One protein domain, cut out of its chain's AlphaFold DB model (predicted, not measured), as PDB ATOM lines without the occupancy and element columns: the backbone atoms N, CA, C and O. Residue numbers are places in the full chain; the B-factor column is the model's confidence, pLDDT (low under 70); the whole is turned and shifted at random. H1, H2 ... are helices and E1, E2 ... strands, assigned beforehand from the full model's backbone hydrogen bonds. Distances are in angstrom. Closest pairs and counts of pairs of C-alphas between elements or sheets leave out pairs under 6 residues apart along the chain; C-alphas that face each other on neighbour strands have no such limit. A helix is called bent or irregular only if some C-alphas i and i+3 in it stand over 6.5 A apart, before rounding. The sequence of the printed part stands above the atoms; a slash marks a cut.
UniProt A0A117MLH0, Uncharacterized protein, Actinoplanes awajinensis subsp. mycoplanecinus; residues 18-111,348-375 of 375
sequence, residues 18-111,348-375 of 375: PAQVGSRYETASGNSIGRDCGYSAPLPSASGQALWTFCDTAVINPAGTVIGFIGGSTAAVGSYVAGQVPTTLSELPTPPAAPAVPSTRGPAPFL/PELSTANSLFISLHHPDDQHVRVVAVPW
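What this domain is: This is residues 18 to 111 and 348 to 375 of the 375 residues of an uncharacterized protein of Actinoplanes awajinensis subsp. mycoplanecinus (UniProt A0A117MLH0). Two sheets make a loose sandwich, only partly face to face: a strongly twisted sheet of four strands, with the long, sharply bent E1 and E2 side by side, and the hairpin E5 and E6, which packs on it at E1. The short helix H1 sits at the margin of the larger sheet, and residues 80 to 111 form a long stretch without a named element, tied to E4 by a short pairing. The printed part has 122 residues, with named elements in the order H1, E1, E2, E3, E4, E5, E6; the class is mostly strand, though under half of the residues, 56, are in named elements. The larger sheet is branched and the smaller one has the order E5 - E6; the neighbour pairs in both are antiparallel. The whole is compact, with a radius of gyration of the C-alphas of 13.9 A and spans of 41 by 35 by 24 A.

How they stand to each other: Look first at residues 19 to 20, which pair antiparallel with residues 369 to 370 of E6, residues 367 to 374. Next comes H1, residues 24 to 29, with every O i to N i+4 pair within hydrogen-bond range; it only grazes the branched sheet, with its residues 24 to 26. E1, residues 32 to 42, bends by 87 degrees at residue 36 and forms a hairpin with E2, residues 49 to 60, where N 34 and O 58 are 2.8 A apart. E2 bends by 89 degrees at residue 56; E1 lies on one side of it, while E3, residues 66 to 70, and E4, residues 74 to 79, lie on the other side. The pairing is staggered: E3 is beside residues 56 to 60, with N 59 and O 68 at 2.8 A, and E4 beside residues 49 to 54, with N 52 and O 76 at 2.8 A. E1, E2 and E3 form a meander, each strand the antiparallel neighbour of the one before. Past E4, find residues 90 to 91, paired antiparallel with residues 76 to 77. E5, residues 355 to 362, forms a hairpin with E6, with N 358 and O 371 at 3.0 A. The two sheets make a sandwich, face to face with best planes 21 degrees apart; the closest C-alphas of E1 and E6 are those of Gly 34 and His 367, 5.1 A apart.

Where its parts are: Find C-alpha 24 at (211.908, 182.992, 146.210), where H1 begins. E1 starts at C-alpha 32, (205.988, 176.040, 141.324), and measures 24.5 A from first to last C-alpha; E2 measures 26.5 A. E6, 22.7 A long, ends at C-alpha 374, (204.558, 198.395, 121.702).

The domain as a whole: The two C-alphas farthest apart, those of Ile 67 and Ala 353, are 41.2 A apart. Residues 112 to 347 are not printed, and C-alphas 111 and 348 are 23.6 A apart across this cut. Of the links that are printed whole, none is long. The mean pLDDT of the printed part is 95.6, and no printed residue is under 70.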
ATOM      1  N   PRO A  18     209.487 188.275 127.334       93.50
ATOM      2  CA  PRO A  18     208.462 187.597 128.129       93.50
ATOM      3  C   PRO A  18     209.062 186.716 129.236       93.50
ATOM      4  O   PRO A  18     209.965 185.925 128.975       93.50
ATOM      5  N   ALA A  19     208.533 186.809 130.459       94.50
ATOM      6  CA  ALA A  19     209.027 186.022 131.593       94.50
ATOM      7  C   ALA A  19     207.959 185.759 132.666       94.50
ATOM      8  O   ALA A  19     206.927 186.428 132.711       94.50
ATOM      9  N   GLN A  20     208.221 184.775 133.528       94.69
ATOM     10  CA  GLN A  20     207.380 184.426 134.677       94.69
ATOM     11  C   GLN A  20     207.627 185.363 135.867       94.69
ATOM     12  O   GLN A  20     208.758 185.779 136.123       94.69
ATOM     13  N   VAL A  21     206.564 185.641 136.623       95.62
ATOM     14  CA  VAL A  21     206.614 186.403 137.882       95.62
ATOM     15  C   VAL A  21     207.049 185.505 139.052       95.62
ATOM     16  O   VAL A  21     206.227 185.022 139.826       95.62
ATOM     17  N   GLY A  22     208.347 185.255 139.177       95.31
ATOM     18  CA  GLY A  22     208.875 184.246 140.103       95.31
ATOM     19  C   GLY A  22     208.869 184.634 141.588       95.31
ATOM     20  O   GLY A  22     208.999 185.806 141.967       95.31
ATOM     21  N   SER A  23     208.787 183.617 142.444       96.75
ATOM     22  CA  SER A  23     208.922 183.713 143.897       96.75
ATOM     23  C   SER A  23     210.204 183.055 144.411       96.75
ATOM     24  O   SER A  23     210.639 182.002 143.943       96.75
ATOM     25  N   ARG A  24     210.784 183.612 145.481       97.44
ATOM     26  CA  ARG A  24     211.908 182.992 146.210       97.44
ATOM     27  C   ARG A  24     211.547 181.629 146.792       97.44
ATOM     28  O   ARG A  24     212.436 180.804 146.985       97.44
ATOM     29  N   TYR A  25     210.267 181.405 147.092       97.69
ATOM     30  CA  TYR A  25     209.770 180.099 147.517       97.69
ATOM     31  C   TYR A  25     210.010 179.034 146.447       97.69
ATOM     32  O   TYR A  25     210.462 177.937 146.772       97.69
ATOM     33  N   GLU A  26     209.752 179.357 145.180       96.94
ATOM     34  CA  GLU A  26     209.876 178.406 144.075       96.94
ATOM     35  C   GLU A  26     211.331 177.995 143.882       96.94
ATOM     36  O   GLU A  26     211.653 176.810 143.851       96.94
ATOM     37  N   THR A  27     212.247 178.968 143.902       95.56
ATOM     38  CA  THR A  27     213.688 178.688 143.841       95.56
ATOM     39  C   THR A  27     214.176 177.856 145.030       95.56
ATOM     40  O   THR A  27     215.009 176.971 144.860       95.56
ATOM     41  N   ALA A  28     213.685 178.134 146.242       97.44
ATOM     42  CA  ALA A  28     214.156 177.465 147.456       97.44
ATOM     43  C   ALA A  28     213.586 176.051 147.639       97.44
ATOM     44  O   ALA A  28     214.250 175.198 148.225       97.44
ATOM     45  N   SER A  29     212.354 175.811 147.188       97.31
ATOM     46  CA  SER A  29     211.648 174.541 147.390       97.31
ATOM     47  C   SER A  29     211.668 173.622 146.170       97.31
ATOM     48  O   SER A  29     211.458 172.422 146.319       97.31
ATOM     49  N   GLY A  30     211.888 174.171 144.971       96.44
ATOM     50  CA  GLY A  30     211.688 173.474 143.701       96.44
ATOM     51  C   GLY A  30     210.216 173.321 143.297       96.44
ATOM     52  O   GLY A  30     209.946 172.839 142.201       96.44
ATOM     53  N   ASN A  31     209.266 173.721 144.149       97.00
ATOM     54  CA  ASN A  31     207.849 173.775 143.793       97.00
ATOM     55  C   ASN A  31     207.591 174.955 142.846       97.00
ATOM     56  O   ASN A  31     208.318 175.943 142.890       97.00
ATOM     57  N   SER A  32     206.524 174.890 142.056       96.19
ATOM     58  CA  SER A  32     205.988 176.040 141.324       96.19
ATOM     59  C   SER A  32     204.702 176.556 141.969       96.19
ATOM     60  O   SER A  32     203.994 175.829 142.677       96.19
ATOM     61  N   ILE A  33     204.405 177.836 141.748       96.44
ATOM     62  CA  ILE A  33     203.168 178.470 142.194       96.44
ATOM     63  C   ILE A  33     202.309 178.793 140.968       96.44
ATOM     64  O   ILE A  33     202.594 179.723 140.215       96.44
ATOM     65  N   GLY A  34     201.209 178.060 140.807       95.12
ATOM     66  CA  GLY A  34     200.197 178.381 139.810       95.12
ATOM     67  C   GLY A  34     199.293 179.511 140.295       95.12
ATOM     68  O   GLY A  34     198.781 179.438 141.411       95.12
ATOM     69  N   ARG A  35     199.113 180.567 139.498       94.31
ATOM     70  CA  ARG A  35     198.422 181.797 139.923       94.31
ATOM     71  C   ARG A  35     197.444 182.315 138.882       94.31
ATOM     72  O   ARG A  35     197.756 182.359 137.691       94.31
ATOM     73  N   ASP A  36     196.335 182.834 139.392       93.19
ATOM     74  CA  ASP A  36     195.403 183.670 138.644       93.19
ATOM     75  C   ASP A  36     195.612 185.159 138.933       93.19
ATOM     76  O   ASP A  36     196.188 185.554 139.955       93.19
ATOM     77  N   CYS A  37     195.085 186.002 138.044       95.75
ATOM     78  CA  CYS A  37     195.243 187.455 138.095       95.75
ATOM     79  C   CYS A  37     196.730 187.864 138.015       95.75
ATOM     80  O   CYS A  37     197.486 187.295 137.235       95.75
ATOM     81  N   GLY A  38     197.145 188.883 138.772       96.81
ATOM     82  CA  GLY A  38     198.496 189.444 138.695       96.81
ATOM     83  C   GLY A  38     198.509 190.961 138.818       96.81
ATOM     84  O   GLY A  38     199.224 191.630 138.093       96.81
ATOM     85  N   TYR A  39     197.703 191.542 139.710       98.56
ATOM     86  CA  TYR A  39     197.715 192.995 139.890       98.56
ATOM     87  C   TYR A  39     198.961 193.408 140.662       98.56
ATOM     88  O   TYR A  39     199.266 192.812 141.692       98.56
ATOM     89  N   SER A  40     199.629 194.476 140.230       98.38
ATOM     90  CA  SER A  40     200.695 195.087 141.022       98.38
ATOM     91  C   SER A  40     200.538 196.594 141.178       98.38
ATOM     92  O   SER A  40     199.811 197.237 140.418       98.38
ATOM     93  N   ALA A  41     201.171 197.143 142.212       97.88
ATOM     94  CA  ALA A  41     201.353 198.579 142.368       97.88
ATOM     95  C   ALA A  41     202.617 198.882 143.188       97.88
ATOM     96  O   ALA A  41     202.906 198.169 144.158       97.88
ATOM     97  N   PRO A  42     203.330 199.985 142.892       96.94
ATOM     98  CA  PRO A  42     204.473 200.416 143.687       96.94
ATOM     99  C   PRO A  42     204.099 200.685 145.143       96.94
ATOM    100  O   PRO A  42     203.190 201.482 145.418       96.94
ATOM    101  N   LEU A  43     204.867 200.118 146.074       95.56
ATOM    102  CA  LEU A  43     204.730 200.373 147.503       95.56
ATOM    103  C   LEU A  43     204.947 201.869 147.787       95.56
ATOM    104  O   LEU A  43     205.917 202.453 147.294       95.56
ATOM    105  N   PRO A  44     204.073 202.533 148.563       90.69
ATOM    106  CA  PRO A  44     204.216 203.969 148.785       90.69
ATOM    107  C   PRO A  44     205.437 204.371 149.622       90.69
ATOM    108  O   PRO A  44     205.979 205.455 149.425       90.69
ATOM    109  N   SER A  45     205.875 203.507 150.541       84.38
ATOM    110  CA  SER A  45     206.972 203.763 151.487       84.38
ATOM    111  C   SER A  45     208.293 203.067 151.134       84.38
ATOM    112  O   SER A  45     209.270 203.238 151.859       84.38
ATOM    113  N   ALA A  46     208.344 202.309 150.034       87.81
ATOM    114  CA  ALA A  46     209.528 201.566 149.607       87.81
ATOM    115  C   ALA A  46     209.775 201.780 148.107       87.81
ATOM    116  O   ALA A  46     209.151 201.150 147.253       87.81
ATOM    117  N   SER A  47     210.678 202.715 147.790       87.25
ATOM    118  CA  SER A  47     211.063 203.009 146.405       87.25
ATOM    119  C   SER A  47     211.615 201.758 145.720       87.25
ATOM    120  O   SER A  47     212.399 201.021 146.314       87.25
ATOM    121  N   GLY A  48     211.194 201.521 144.476       91.19
ATOM    122  CA  GLY A  48     211.607 200.349 143.704       91.19
ATOM    123  C   GLY A  48     211.038 199.022 144.209       91.19
ATOM    124  O   GLY A  48     211.503 197.982 143.762       91.19
ATOM    125  N   GLN A  49     210.056 199.025 145.120       95.31
ATOM    126  CA  GLN A  49     209.308 197.827 145.504       95.31
ATOM    127  C   GLN A  49     207.839 197.917 145.098       95.31
ATOM    128  O   GLN A  49     207.244 198.993 145.118       95.31
ATOM    129  N   ALA A  50     207.250 196.780 144.743       97.31
ATOM    130  CA  ALA A  50     205.843 196.667 144.387       97.31
ATOM    131  C   ALA A  50     205.166 195.567 145.206       97.31
ATOM    132  O   ALA A  50     205.768 194.530 145.501       97.31
ATOM    133  N   LEU A  51     203.901 195.805 145.557       98.38
ATOM    134  CA  LEU A  51     202.993 194.741 145.963       98.38
ATOM    135  C   LEU A  51     202.491 194.058 144.699       98.38
ATOM    136  O   LEU A  51     202.042 194.743 143.784       98.38
ATOM    137  N   TRP A  52     202.514 192.735 144.700       98.62
ATOM    138  CA  TRP A  52     201.813 191.883 143.757       98.62
ATOM    139  C   TRP A  52     200.705 191.145 144.485       98.62
ATOM    140  O   TRP A  52     200.908 190.625 145.583       98.62
ATOM    141  N   THR A  53     199.537 191.090 143.867       98.69
ATOM    142  CA  THR A  53     198.388 190.368 144.386       98.69
ATOM    143  C   THR A  53     197.807 189.464 143.321       98.69
ATOM    144  O   THR A  53     197.607 189.874 142.171       98.69
ATOM    145  N   PHE A  54     197.498 188.250 143.737       98.44
ATOM    146  CA  PHE A  54     197.026 187.172 142.890       98.44
ATOM    147  C   PHE A  54     195.665 186.703 143.387       98.44
ATOM    148  O   PHE A  54     195.280 186.993 144.525       98.44
ATOM    149  N   CYS A  55     194.943 186.005 142.522       97.75
ATOM    150  CA  CYS A  55     193.687 185.362 142.870       97.75
ATOM    151  C   CYS A  55     193.969 183.928 143.359       97.75
ATOM    152  O   CYS A  55     194.886 183.730 144.168       97.75
ATOM    153  N   ASP A  56     193.203 182.935 142.899       97.06
ATOM    154  CA  ASP A  56     193.419 181.544 143.291       97.06
ATOM    155  C   ASP A  56     194.866 181.122 143.030       97.06
ATOM    156  O   ASP A  56     195.499 181.515 142.045       97.06
ATOM    157  N   THR A  57     195.413 180.369 143.979       97.81
ATOM    158  CA  THR A  57     196.829 180.016 143.992       97.81
ATOM    159  C   THR A  57     196.994 178.531 144.291       97.81
ATOM    160  O   THR A  57     196.607 178.059 145.359       97.81
ATOM    161  N   ALA A  58     197.601 177.794 143.367       97.12
ATOM    162  CA  ALA A  58     197.985 176.399 143.537       97.12
ATOM    163  C   ALA A  58     199.489 176.293 143.820       97.12
ATOM    164  O   ALA A  58     200.294 177.008 143.234       97.12
ATOM    165  N   VAL A  59     199.880 175.372 144.695       97.94
ATOM    166  CA  VAL A  59     201.281 174.989 144.897       97.94
ATOM    167  C   VAL A  59     201.474 173.620 144.273       97.94
ATOM    168  O   VAL A  59     200.784 172.667 144.641       97.94
ATOM    169  N   ILE A  60     202.407 173.528 143.335       96.75
ATOM    170  CA  ILE A  60     202.642 172.348 142.510       96.75
ATOM    171  C   ILE A  60     204.056 171.848 142.800       96.75
ATOM    172  O   ILE A  60     205.011 172.620 142.816       96.75
ATOM    173  N   ASN A  61     204.202 170.559 143.087       96.38
ATOM    174  CA  ASN A  61     205.513 169.970 143.355       96.38
ATOM    175  C   ASN A  61     206.296 169.696 142.047       96.38
ATOM    176  O   ASN A  61     205.704 169.726 140.966       96.38
ATOM    177  N   PRO A  62     207.599 169.351 142.105       95.19
ATOM    178  CA  PRO A  62     208.389 169.040 140.905       95.19
ATOM    179  C   PRO A  62     207.844 167.893 140.039       95.19
ATOM    180  O   PRO A  62     208.229 167.768 138.881       95.19
ATOM    181  N   ALA A  63     206.971 167.042 140.586       95.31
ATOM    182  CA  ALA A  63     206.320 165.963 139.844       95.31
ATOM    183  C   ALA A  63     205.059 166.426 139.085       95.31
ATOM    184  O   ALA A  63     204.412 165.609 138.435       95.31
ATOM    185  N   GLY A  64     204.697 167.712 139.167       92.06
ATOM    186  CA  GLY A  64     203.504 168.276 138.534       92.06
ATOM    187  C   GLY A  64     202.213 168.075 139.335       92.06
ATOM    188  O   GLY A  64     201.127 168.325 138.818       92.06
ATOM    189  N   THR A  65     202.296 167.634 140.593       95.56
ATOM    190  CA  THR A  65     201.121 167.400 141.443       95.56
ATOM    191  C   THR A  65     200.792 168.635 142.270       95.56
ATOM    192  O   THR A  65     201.656 169.156 142.979       95.56
ATOM    193  N   VAL A  66     199.525 169.058 142.261       96.00
ATOM    194  CA  VAL A  66     199.016 170.084 143.183       96.00
ATOM    195  C   VAL A  66     199.060 169.541 144.616       96.00
ATOM    196  O   VAL A  66     198.351 168.596 144.953       96.00
ATOM    197  N   ILE A  67     199.900 170.141 145.459       97.31
ATOM    198  CA  ILE A  67     200.094 169.782 146.875       97.31
ATOM    199  C   ILE A  67     199.479 170.799 147.844       97.31
ATOM    200  O   ILE A  67     199.443 170.567 149.049       97.31
ATOM    201  N   GLY A  68     198.991 171.925 147.328       97.25
ATOM    202  CA  GLY A  68     198.285 172.938 148.099       97.25
ATOM    203  C   GLY A  68     197.435 173.817 147.195       97.25
ATOM    204  O   GLY A  68     197.784 174.045 146.039       97.25
ATOM    205  N   PHE A  69     196.322 174.312 147.726       97.12
ATOM    206  CA  PHE A  69     195.445 175.245 147.032       97.12
ATOM    207  C   PHE A  69     194.934 176.297 148.012       97.12
ATOM    208  O   PHE A  69     194.470 175.969 149.105       97.12
ATOM    209  N   ILE A  70     195.029 177.559 147.611       98.19
ATOM    210  CA  ILE A  70     194.517 178.716 148.332       98.19
ATOM    211  C   ILE A  70     193.489 179.375 147.417       98.19
ATOM    212  O   ILE A  70     193.851 180.058 146.460       98.19
ATOM    213  N   GLY A  71     192.211 179.158 147.721       96.88
ATOM    214  CA  GLY A  71     191.123 179.883 147.073       96.88
ATOM    215  C   GLY A  71     191.067 181.332 147.563       96.88
ATOM    216  O   GLY A  71     191.275 181.601 148.749       96.88
ATOM    217  N   GLY A  72     190.759 182.270 146.674       97.44
ATOM    218  CA  GLY A  72     190.683 183.691 146.997       97.44
ATOM    219  C   GLY A  72     191.891 184.459 146.505       97.44
ATOM    220  O   GLY A  72     192.006 184.698 145.313       97.44
ATOM    221  N   SER A  73     192.734 184.934 147.418       98.44
ATOM    222  CA  SER A  73     193.870 185.777 147.050       98.44
ATOM    223  C   SER A  73     195.119 185.458 147.847       98.44
ATOM    224  O   SER A  73     195.052 185.088 149.021       98.44
ATOM    225  N   THR A  74     196.263 185.667 147.206       98.75
ATOM    226  CA  THR A  74     197.592 185.665 147.820       98.75
ATOM    227  C   THR A  74     198.322 186.951 147.444       98.75
ATOM    228  O   THR A  74     197.901 187.683 146.542       98.75
ATOM    229  N   ALA A  75     199.400 187.276 148.155       98.62
ATOM    230  CA  ALA A  75     200.185 188.464 147.860       98.62
ATOM    231  C   ALA A  75     201.672 188.240 148.111       98.62
ATOM    232  O   ALA A  75     202.066 187.484 148.999       98.62
ATOM    233  N   ALA A  76     202.490 188.952 147.349       98.44
ATOM    234  CA  ALA A  76     203.934 188.934 147.472       98.44
ATOM    235  C   ALA A  76     204.502 190.336 147.229       98.44
ATOM    236  O   ALA A  76     203.871 191.182 146.597       98.44
ATOM    237  N   VAL A  77     205.701 190.598 147.737       97.69
ATOM    238  CA  VAL A  77     206.409 191.868 147.522       97.69
ATOM    239  C   VAL A  77     207.794 191.613 146.961       97.69
ATOM    240  O   VAL A  77     208.453 190.635 147.311       97.69
ATOM    241  N   GLY A  78     208.270 192.508 146.111       95.25
ATOM    242  CA  GLY A  78     209.620 192.422 145.570       95.25
ATOM    243  C   GLY A  78     210.028 193.695 144.861       95.25
ATOM    244  O   GLY A  78     209.271 194.670 144.841       95.25
ATOM    245  N   SER A  79     211.244 193.687 144.317       92.19
ATOM    246  CA  SER A  79     211.726 194.773 143.472       92.19
ATOM    247  C   SER A  79     210.847 194.934 142.234       92.19
ATOM    248  O   SER A  79     210.244 193.977 141.752       92.19
ATOM    249  N   TYR A  80     210.789 196.154 141.716       91.38
ATOM    250  CA  TYR A  80     210.360 196.403 140.351       91.38
ATOM    251  C   TYR A  80     211.337 197.366 139.681       91.38
ATOM    252  O   TYR A  80     211.778 198.355 140.276       91.38
ATOM    253  N   VAL A  81     211.641 197.082 138.420       94.12
ATOM    254  CA  VAL A  81     212.430 197.938 137.539       94.12
ATOM    255  C   VAL A  81     211.676 198.047 136.222       94.12
ATOM    256  O   VAL A  81     211.269 197.037 135.649       94.12
ATOM    257  N   ALA A  82     211.477 199.274 135.736       95.50
ATOM    258  CA  ALA A  82     210.851 199.488 134.438       95.50
ATOM    259  C   ALA A  82     211.633 198.741 133.345       95.50
ATOM    260  O   ALA A  82     212.858 198.839 133.266       95.50
ATOM    261  N   GLY A  83     210.928 197.993 132.502       96.25
ATOM    262  CA  GLY A  83     211.528 197.148 131.477       96.25
ATOM    263  C   GLY A  83     211.802 195.704 131.906       96.25
ATOM    264  O   GLY A  83     212.238 194.922 131.065       96.25
ATOM    265  N   GLN A  84     211.570 195.338 133.171       96.56
ATOM    266  CA  GLN A  84     211.931 194.024 133.706       96.56
ATOM    267  C   GLN A  84     210.762 193.331 134.419       96.56
ATOM    268  O   GLN A  84     209.816 193.972 134.875       96.56
ATOM    269  N   VAL A  85     210.841 192.005 134.515       96.31
ATOM    270  CA  VAL A  85     209.875 191.139 135.198       96.31
ATOM    271  C   VAL A  85     210.495 190.613 136.498       96.31
ATOM    272  O   VAL A  85     211.605 190.073 136.448       96.31
ATOM    273  N   PRO A  86     209.812 190.741 137.654       95.44
ATOM    274  CA  PRO A  86     210.359 190.283 138.924       95.44
ATOM    275  C   PRO A  86     210.381 188.756 139.017       95.44
ATOM    276  O   PRO A  86     209.384 188.092 138.746       95.44
ATOM    277  N   THR A  87     211.510 188.206 139.462       94.62
ATOM    278  CA  THR A  87     211.735 186.748 139.577       94.62
ATOM    279  C   THR A  87     211.958 186.271 141.010       94.62
ATOM    280  O   THR A  87     212.095 185.076 141.260       94.62
ATOM    281  N   THR A  88     212.022 187.196 141.972       94.50
ATOM    282  CA  THR A  88     212.376 186.892 143.366       94.50
ATOM    283  C   THR A  88     211.440 187.547 144.379       94.50
ATOM    284  O   THR A  88     211.876 188.053 145.425       94.50
ATOM    285  N   LEU A  89     210.136 187.526 144.088       97.31
ATOM    286  CA  LEU A  89     209.119 187.987 145.028       97.31
ATOM    287  C   LEU A  89     209.210 187.216 146.358       97.31
ATOM    288  O   LEU A  89     209.571 186.041 146.405       97.31
ATOM    289  N   SER A  90     208.913 187.901 147.459       97.88
ATOM    290  CA  SER A  90     208.763 187.318 148.792       97.88
ATOM    291  C   SER A  90     207.282 187.227 149.132       97.88
ATOM    292  O   SER A  90     206.610 188.256 149.212       97.88
ATOM    293  N   GLU A  91     206.791 186.010 149.351       98.19
ATOM    294  CA  GLU A  91     205.408 185.769 149.764       98.19
ATOM    295  C   GLU A  91     205.104 186.456 151.097       98.19
ATOM    296  O   GLU A  91     205.889 186.386 152.055       98.19
ATOM    297  N   LEU A  92     203.953 187.122 151.158       98.19
ATOM    298  CA  LEU A  92     203.468 187.749 152.375       98.19
ATOM    299  C   LEU A  92     202.694 186.732 153.223       98.19
ATOM    300  O   LEU A  92     201.915 185.943 152.686       98.19
ATOM    301  N   PRO A  93     202.856 186.752 154.558       98.12
ATOM    302  CA  PRO A  93     201.975 185.997 155.434       98.12
ATOM    303  C   PRO A  93     200.583 186.646 155.474       98.12
ATOM    304  O   PRO A  93     200.431 187.839 155.195       98.12
ATOM    305  N   THR A  94     199.579 185.882 155.908       98.44
ATOM    306  CA  THR A  94     198.214 186.389 156.086       98.44
ATOM    307  C   THR A  94     198.177 187.604 157.020       98.44
ATOM    308  O   THR A  94     198.633 187.502 158.165       98.44
ATOM    309  N   PRO A  95     197.634 188.754 156.575       98.12
ATOM    310  CA  PRO A  95     197.376 189.898 157.444       98.12
ATOM    311  C   PRO A  95     196.606 189.491 158.717       98.12
ATOM    312  O   PRO A  95     195.657 188.714 158.622       98.12
ATOM    313  N   PRO A  96     196.958 190.003 159.915       97.44
ATOM    314  CA  PRO A  96     197.908 191.080 160.193       97.44
ATOM    315  C   PRO A  96     199.328 190.607 160.559       97.44
ATOM    316  O   PRO A  96     200.063 191.337 161.224       97.44
ATOM    317  N   ALA A  97     199.710 189.368 160.228       97.19
ATOM    318  CA  ALA A  97     201.007 188.834 160.638       97.19
ATOM    319  C   ALA A  97     202.155 189.664 160.045       97.19
ATOM    320  O   ALA A  97     202.143 189.985 158.860       97.19
ATOM    321  N   ALA A  98     203.165 190.002 160.849       92.81
ATOM    322  CA  ALA A  98     204.264 190.842 160.380       92.81
ATOM    323  C   ALA A  98     205.012 190.181 159.199       92.81
ATOM    324  O   ALA A  98     205.340 188.986 159.262       92.81
ATOM    325  N   PRO A  99     205.305 190.931 158.122       91.94
ATOM    326  CA  PRO A  99     206.043 190.403 156.992       91.94
ATOM    327  C   PRO A  99     207.516 190.240 157.380       91.94
ATOM    328  O   PRO A  99     208.104 191.097 158.035       91.94
ATOM    329  N   ALA A 100     208.122 189.135 156.951       89.94
ATOM    330  CA  ALA A 100     209.568 188.946 157.002       89.94
ATOM    331  C   ALA A 100     210.045 188.933 155.554       89.94
ATOM    332  O   ALA A 100     209.640 188.047 154.807       89.94
ATOM    333  N   VAL A 101     210.820 189.936 155.142       90.25
ATOM    334  CA  VAL A 101     211.309 190.063 153.764       90.25
ATOM    335  C   VAL A 101     212.817 190.353 153.766       90.25
ATOM    336  O   VAL A 101     213.263 191.175 154.569       90.25
ATOM    337  N   PRO A 102     213.612 189.696 152.901       93.88
ATOM    338  CA  PRO A 102     213.197 188.663 151.947       93.88
ATOM    339  C   PRO A 102     212.753 187.365 152.649       93.88
ATOM    340  O   PRO A 102     213.176 187.081 153.768       93.88
ATOM    341  N   SER A 103     211.886 186.578 152.006       94.38
ATOM    342  CA  SER A 103     211.373 185.311 152.555       94.38
ATOM    343  C   SER A 103     211.274 184.230 151.488       94.38
ATOM    344  O   SER A 103     210.915 184.507 150.348       94.38
ATOM    345  N   THR A 104     211.571 182.993 151.888       97.06
ATOM    346  CA  THR A 104     211.386 181.761 151.106       97.06
ATOM    347  C   THR A 104     210.168 180.959 151.569       97.06
ATOM    348  O   THR A 104     210.019 179.802 151.196       97.06
ATOM    349  N   ARG A 105     209.309 181.533 152.423       97.00
ATOM    350  CA  ARG A 105     208.046 180.900 152.830       97.00
ATOM    351  C   ARG A 105     207.077 180.851 151.651       97.00
ATOM    352  O   ARG A 105     207.107 181.740 150.808       97.00
ATOM    353  N   GLY A 106     206.237 179.818 151.623       97.38
ATOM    354  CA  GLY A 106     205.207 179.649 150.600       97.38
ATOM    355  C   GLY A 106     204.072 180.673 150.705       97.38
ATOM    356  O   GLY A 106     204.009 181.421 151.687       97.38
ATOM    357  N   PRO A 107     203.178 180.698 149.703       98.19
ATOM    358  CA  PRO A 107     202.059 181.630 149.662       98.19
ATOM    359  C   PRO A 107     201.095 181.397 150.831       98.19
ATOM    360  O   PRO A 107     200.940 180.277 151.323       98.19
ATOM    361  N   ALA A 108     200.421 182.463 151.259       98.44
ATOM    362  CA  ALA A 108     199.401 182.433 152.303       98.44
ATOM    363  C   ALA A 108     198.178 183.275 151.890       98.44
ATOM    364  O   ALA A 108     198.328 184.191 151.073       98.44
ATOM    365  N   PRO A 109     196.977 183.004 152.444       98.50
ATOM    366  CA  PRO A 109     195.787 183.813 152.179       98.50
ATOM    367  C   PRO A 109     196.031 185.297 152.458       98.50
ATOM    368  O   PRO A 109     196.567 185.629 153.515       98.50
ATOM    369  N   PHE A 110     195.626 186.185 151.551       98.69
ATOM    370  CA  PHE A 110     195.802 187.633 151.692       98.69
ATOM    371  C   PHE A 110     194.519 188.337 152.148       98.69
ATOM    372  O   PHE A 110     194.509 188.969 153.205       98.69
ATOM    373  N   LEU A 111     193.426 188.198 151.392       98.50
ATOM    374  CA  LEU A 111     192.091 188.590 151.852       98.50
ATOM    375  C   LEU A 111     191.436 187.440 152.640       98.50
ATOM    376  O   LEU A 111     191.665 186.272 152.315       98.50
ATOM    377  N   PRO A 348     201.871 199.957 135.031       97.75
ATOM    378  CA  PRO A 348     202.469 201.277 134.826       97.75
ATOM    379  C   PRO A 348     203.901 201.409 135.337       97.75
ATOM    380  O   PRO A 348     204.698 202.140 134.761       97.75
ATOM    381  N   GLU A 349     204.230 200.695 136.404       96.62
ATOM    382  CA  GLU A 349     205.532 200.715 137.052       96.62
ATOM    383  C   GLU A 349     206.598 199.865 136.355       96.62
ATOM    384  O   GLU A 349     207.786 200.137 136.513       96.62
ATOM    385  N   LEU A 350     206.180 198.860 135.578       97.56
ATOM    386  CA  LEU A 350     207.073 198.045 134.747       97.56
ATOM    387  C   LEU A 350     207.182 198.597 133.326       97.56
ATOM    388  O   LEU A 350     208.161 198.345 132.630       97.56
ATOM    389  N   SER A 351     206.171 199.343 132.884       98.00
ATOM    390  CA  SER A 351     206.115 199.898 131.537       98.00
ATOM    391  C   SER A 351     207.184 200.964 131.314       98.00
ATOM    392  O   SER A 351     207.608 201.669 132.229       98.00
ATOM    393  N   THR A 352     207.619 201.093 130.065       96.88
ATOM    394  CA  THR A 352     208.633 202.068 129.650       96.88
ATOM    395  C   THR A 352     208.020 203.106 128.713       96.88
ATOM    396  O   THR A 352     206.872 202.986 128.282       96.88
ATOM    397  N   ALA A 353     208.801 204.114 128.318       95.88
ATOM    398  CA  ALA A 353     208.373 205.074 127.299       95.88
ATOM    399  C   ALA A 353     207.967 204.401 125.967       95.88
ATOM    400  O   ALA A 353     207.105 204.923 125.257       95.88
ATOM    401  N   ASN A 354     208.543 203.229 125.669       95.81
ATOM    402  CA  ASN A 354     208.412 202.535 124.386       95.81
ATOM    403  C   ASN A 354     207.576 201.252 124.452       95.81
ATOM    404  O   ASN A 354     207.243 200.703 123.404       95.81
ATOM    405  N   SER A 355     207.248 200.757 125.647       97.19
ATOM    406  CA  SER A 355     206.536 199.488 125.780       97.19
ATOM    407  C   SER A 355     205.557 199.480 126.943       97.19
ATOM    408  O   SER A 355     205.894 199.899 128.053       97.19
ATOM    409  N   LEU A 356     204.377 198.928 126.677       98.19
ATOM    410  CA  LEU A 356     203.362 198.572 127.654       98.19
ATOM    411  C   LEU A 356     203.639 197.158 128.178       98.19
ATOM    412  O   LEU A 356     203.824 196.224 127.397       98.19
ATOM    413  N   PHE A 357     203.667 197.007 129.498       98.38
ATOM    414  CA  PHE A 357     203.854 195.725 130.171       98.38
ATOM    415  C   PHE A 357     202.510 195.191 130.656       98.38
ATOM    416  O   PHE A 357     201.767 195.906 131.335       98.38
ATOM    417  N   ILE A 358     202.222 193.937 130.309       98.44
ATOM    418  CA  ILE A 358     200.946 193.266 130.576       98.44
ATOM    419  C   ILE A 358     201.232 191.912 131.225       98.44
ATOM    420  O   ILE A 358     201.980 191.122 130.646       98.44
ATOM    421  N   SER A 359     200.651 191.627 132.394       97.62
ATOM    422  CA  SER A 359     200.601 190.260 132.911       97.62
ATOM    423  C   SER A 359     199.416 189.492 132.354       97.62
ATOM    424  O   SER A 359     198.367 190.075 132.092       97.62
ATOM    425  N   LEU A 360     199.564 188.177 132.263       95.94
ATOM    426  CA  LEU A 360     198.517 187.234 131.902       95.94
ATOM    427  C   LEU A 360     198.683 185.920 132.674       95.94
ATOM    428  O   LEU A 360     199.802 185.548 133.036       95.94
ATOM    429  N   HIS A 361     197.588 185.185 132.851       93.00
ATOM    430  CA  HIS A 361     197.651 183.759 133.144       93.00
ATOM    431  C   HIS A 361     198.043 183.016 131.863       93.00
ATOM    432  O   HIS A 361     197.313 183.065 130.866       93.00
ATOM    433  N   HIS A 362     199.200 182.352 131.881       90.00
ATOM    434  CA  HIS A 362     199.664 181.542 130.764       90.00
ATOM    435  C   HIS A 362     199.359 180.054 131.031       90.00
ATOM    436  O   HIS A 362     199.837 179.490 132.016       90.00
ATOM    437  N   PRO A 363     198.555 179.396 130.179       82.25
ATOM    438  CA  PRO A 363     197.959 178.104 130.513       82.25
ATOM    439  C   PRO A 363     198.929 176.916 130.440       82.25
ATOM    440  O   PRO A 363     198.749 175.945 131.173       82.25
ATOM    441  N   ASP A 364     199.948 176.956 129.575       83.88
ATOM    442  CA  ASP A 364     200.833 175.795 129.376       83.88
ATOM    443  C   ASP A 364     201.800 175.575 130.553       83.88
ATOM    444  O   ASP A 364     202.206 174.448 130.815       83.88
ATOM    445  N   ASP A 365     202.168 176.637 131.270       82.06
ATOM    446  CA  ASP A 365     203.034 176.584 132.454       82.06
ATOM    447  C   ASP A 365     202.307 176.974 133.747       82.06
ATOM    448  O   ASP A 365     202.923 176.999 134.811       82.06
ATOM    449  N   GLN A 366     200.999 177.245 133.653       84.38
ATOM    450  CA  GLN A 366     200.098 177.605 134.751       84.38
ATOM    451  C   GLN A 366     200.582 178.799 135.584       84.38
ATOM    452  O   GLN A 366     200.230 178.922 136.754       84.38
ATOM    453  N   HIS A 367     201.379 179.689 134.994       90.88
ATOM    454  CA  HIS A 367     202.068 180.756 135.710       90.88
ATOM    455  C   HIS A 367     201.614 182.138 135.220       90.88
ATOM    456  O   HIS A 367     201.286 182.338 134.048       90.88
ATOM    457  N   VAL A 368     201.662 183.140 136.104       95.12
ATOM    458  CA  VAL A 368     201.542 184.543 135.687       95.12
ATOM    459  C   VAL A 368     202.794 184.943 134.911       95.12
ATOM    460  O   VAL A 368     203.903 184.936 135.459       95.12
ATOM    461  N   ARG A 369     202.631 185.295 133.639       95.31
ATOM    462  CA  ARG A 369     203.701 185.821 132.785       95.31
ATOM    463  C   ARG A 369     203.500 187.295 132.532       95.31
ATOM    464  O   ARG A 369     202.370 187.727 132.363       95.31
ATOM    465  N   VAL A 370     204.593 188.038 132.426       97.06
ATOM    466  CA  VAL A 370     204.590 189.422 131.954       97.06
ATOM    467  C   VAL A 370     205.216 189.480 130.570       97.06
ATOM    468  O   VAL A 370     206.299 188.936 130.336       97.06
ATOM    469  N   VAL A 371     204.529 190.159 129.658       96.88
ATOM    470  CA  VAL A 371     204.975 190.431 128.290       96.88
ATOM    471  C   VAL A 371     205.088 191.936 128.068       96.88
ATOM    472  O   VAL A 371     204.391 192.718 128.715       96.88
ATOM    473  N   ALA A 372     205.957 192.341 127.144       97.25
ATOM    474  CA  ALA A 372     206.018 193.712 126.652       97.25
ATOM    475  C   ALA A 372     205.446 193.783 125.240       97.25
ATOM    476  O   ALA A 372     205.774 192.960 124.384       97.25
ATOM    477  N   VAL A 373     204.632 194.803 124.999       96.62
ATOM    478  CA  VAL A 373     204.098 195.135 123.680       96.62
ATOM    479  C   VAL A 373     204.387 196.603 123.363       96.62
ATOM    480  O   VAL A 373     204.552 197.406 124.289       96.62
ATOM    481  N   PRO A 374     204.497 196.987 122.081       94.88
ATOM    482  CA  PRO A 374     204.558 198.395 121.702       94.88
ATOM    483  C   PRO A 374     203.313 199.161 122.178       94.88
ATOM    484  O   PRO A 374     202.251 198.564 122.359       94.88
ATOM    485  N   TRP A 375     203.470 200.470 122.381       93.69
ATOM    486  CA  TRP A 375     202.364 201.380 122.698       93.69
ATOM    487  C   TRP A 375     201.361 201.543 121.560       93.69
ATOM    488  O   TRP A 375     201.811 201.611 120.393       93.69
TER     489      TRP A 375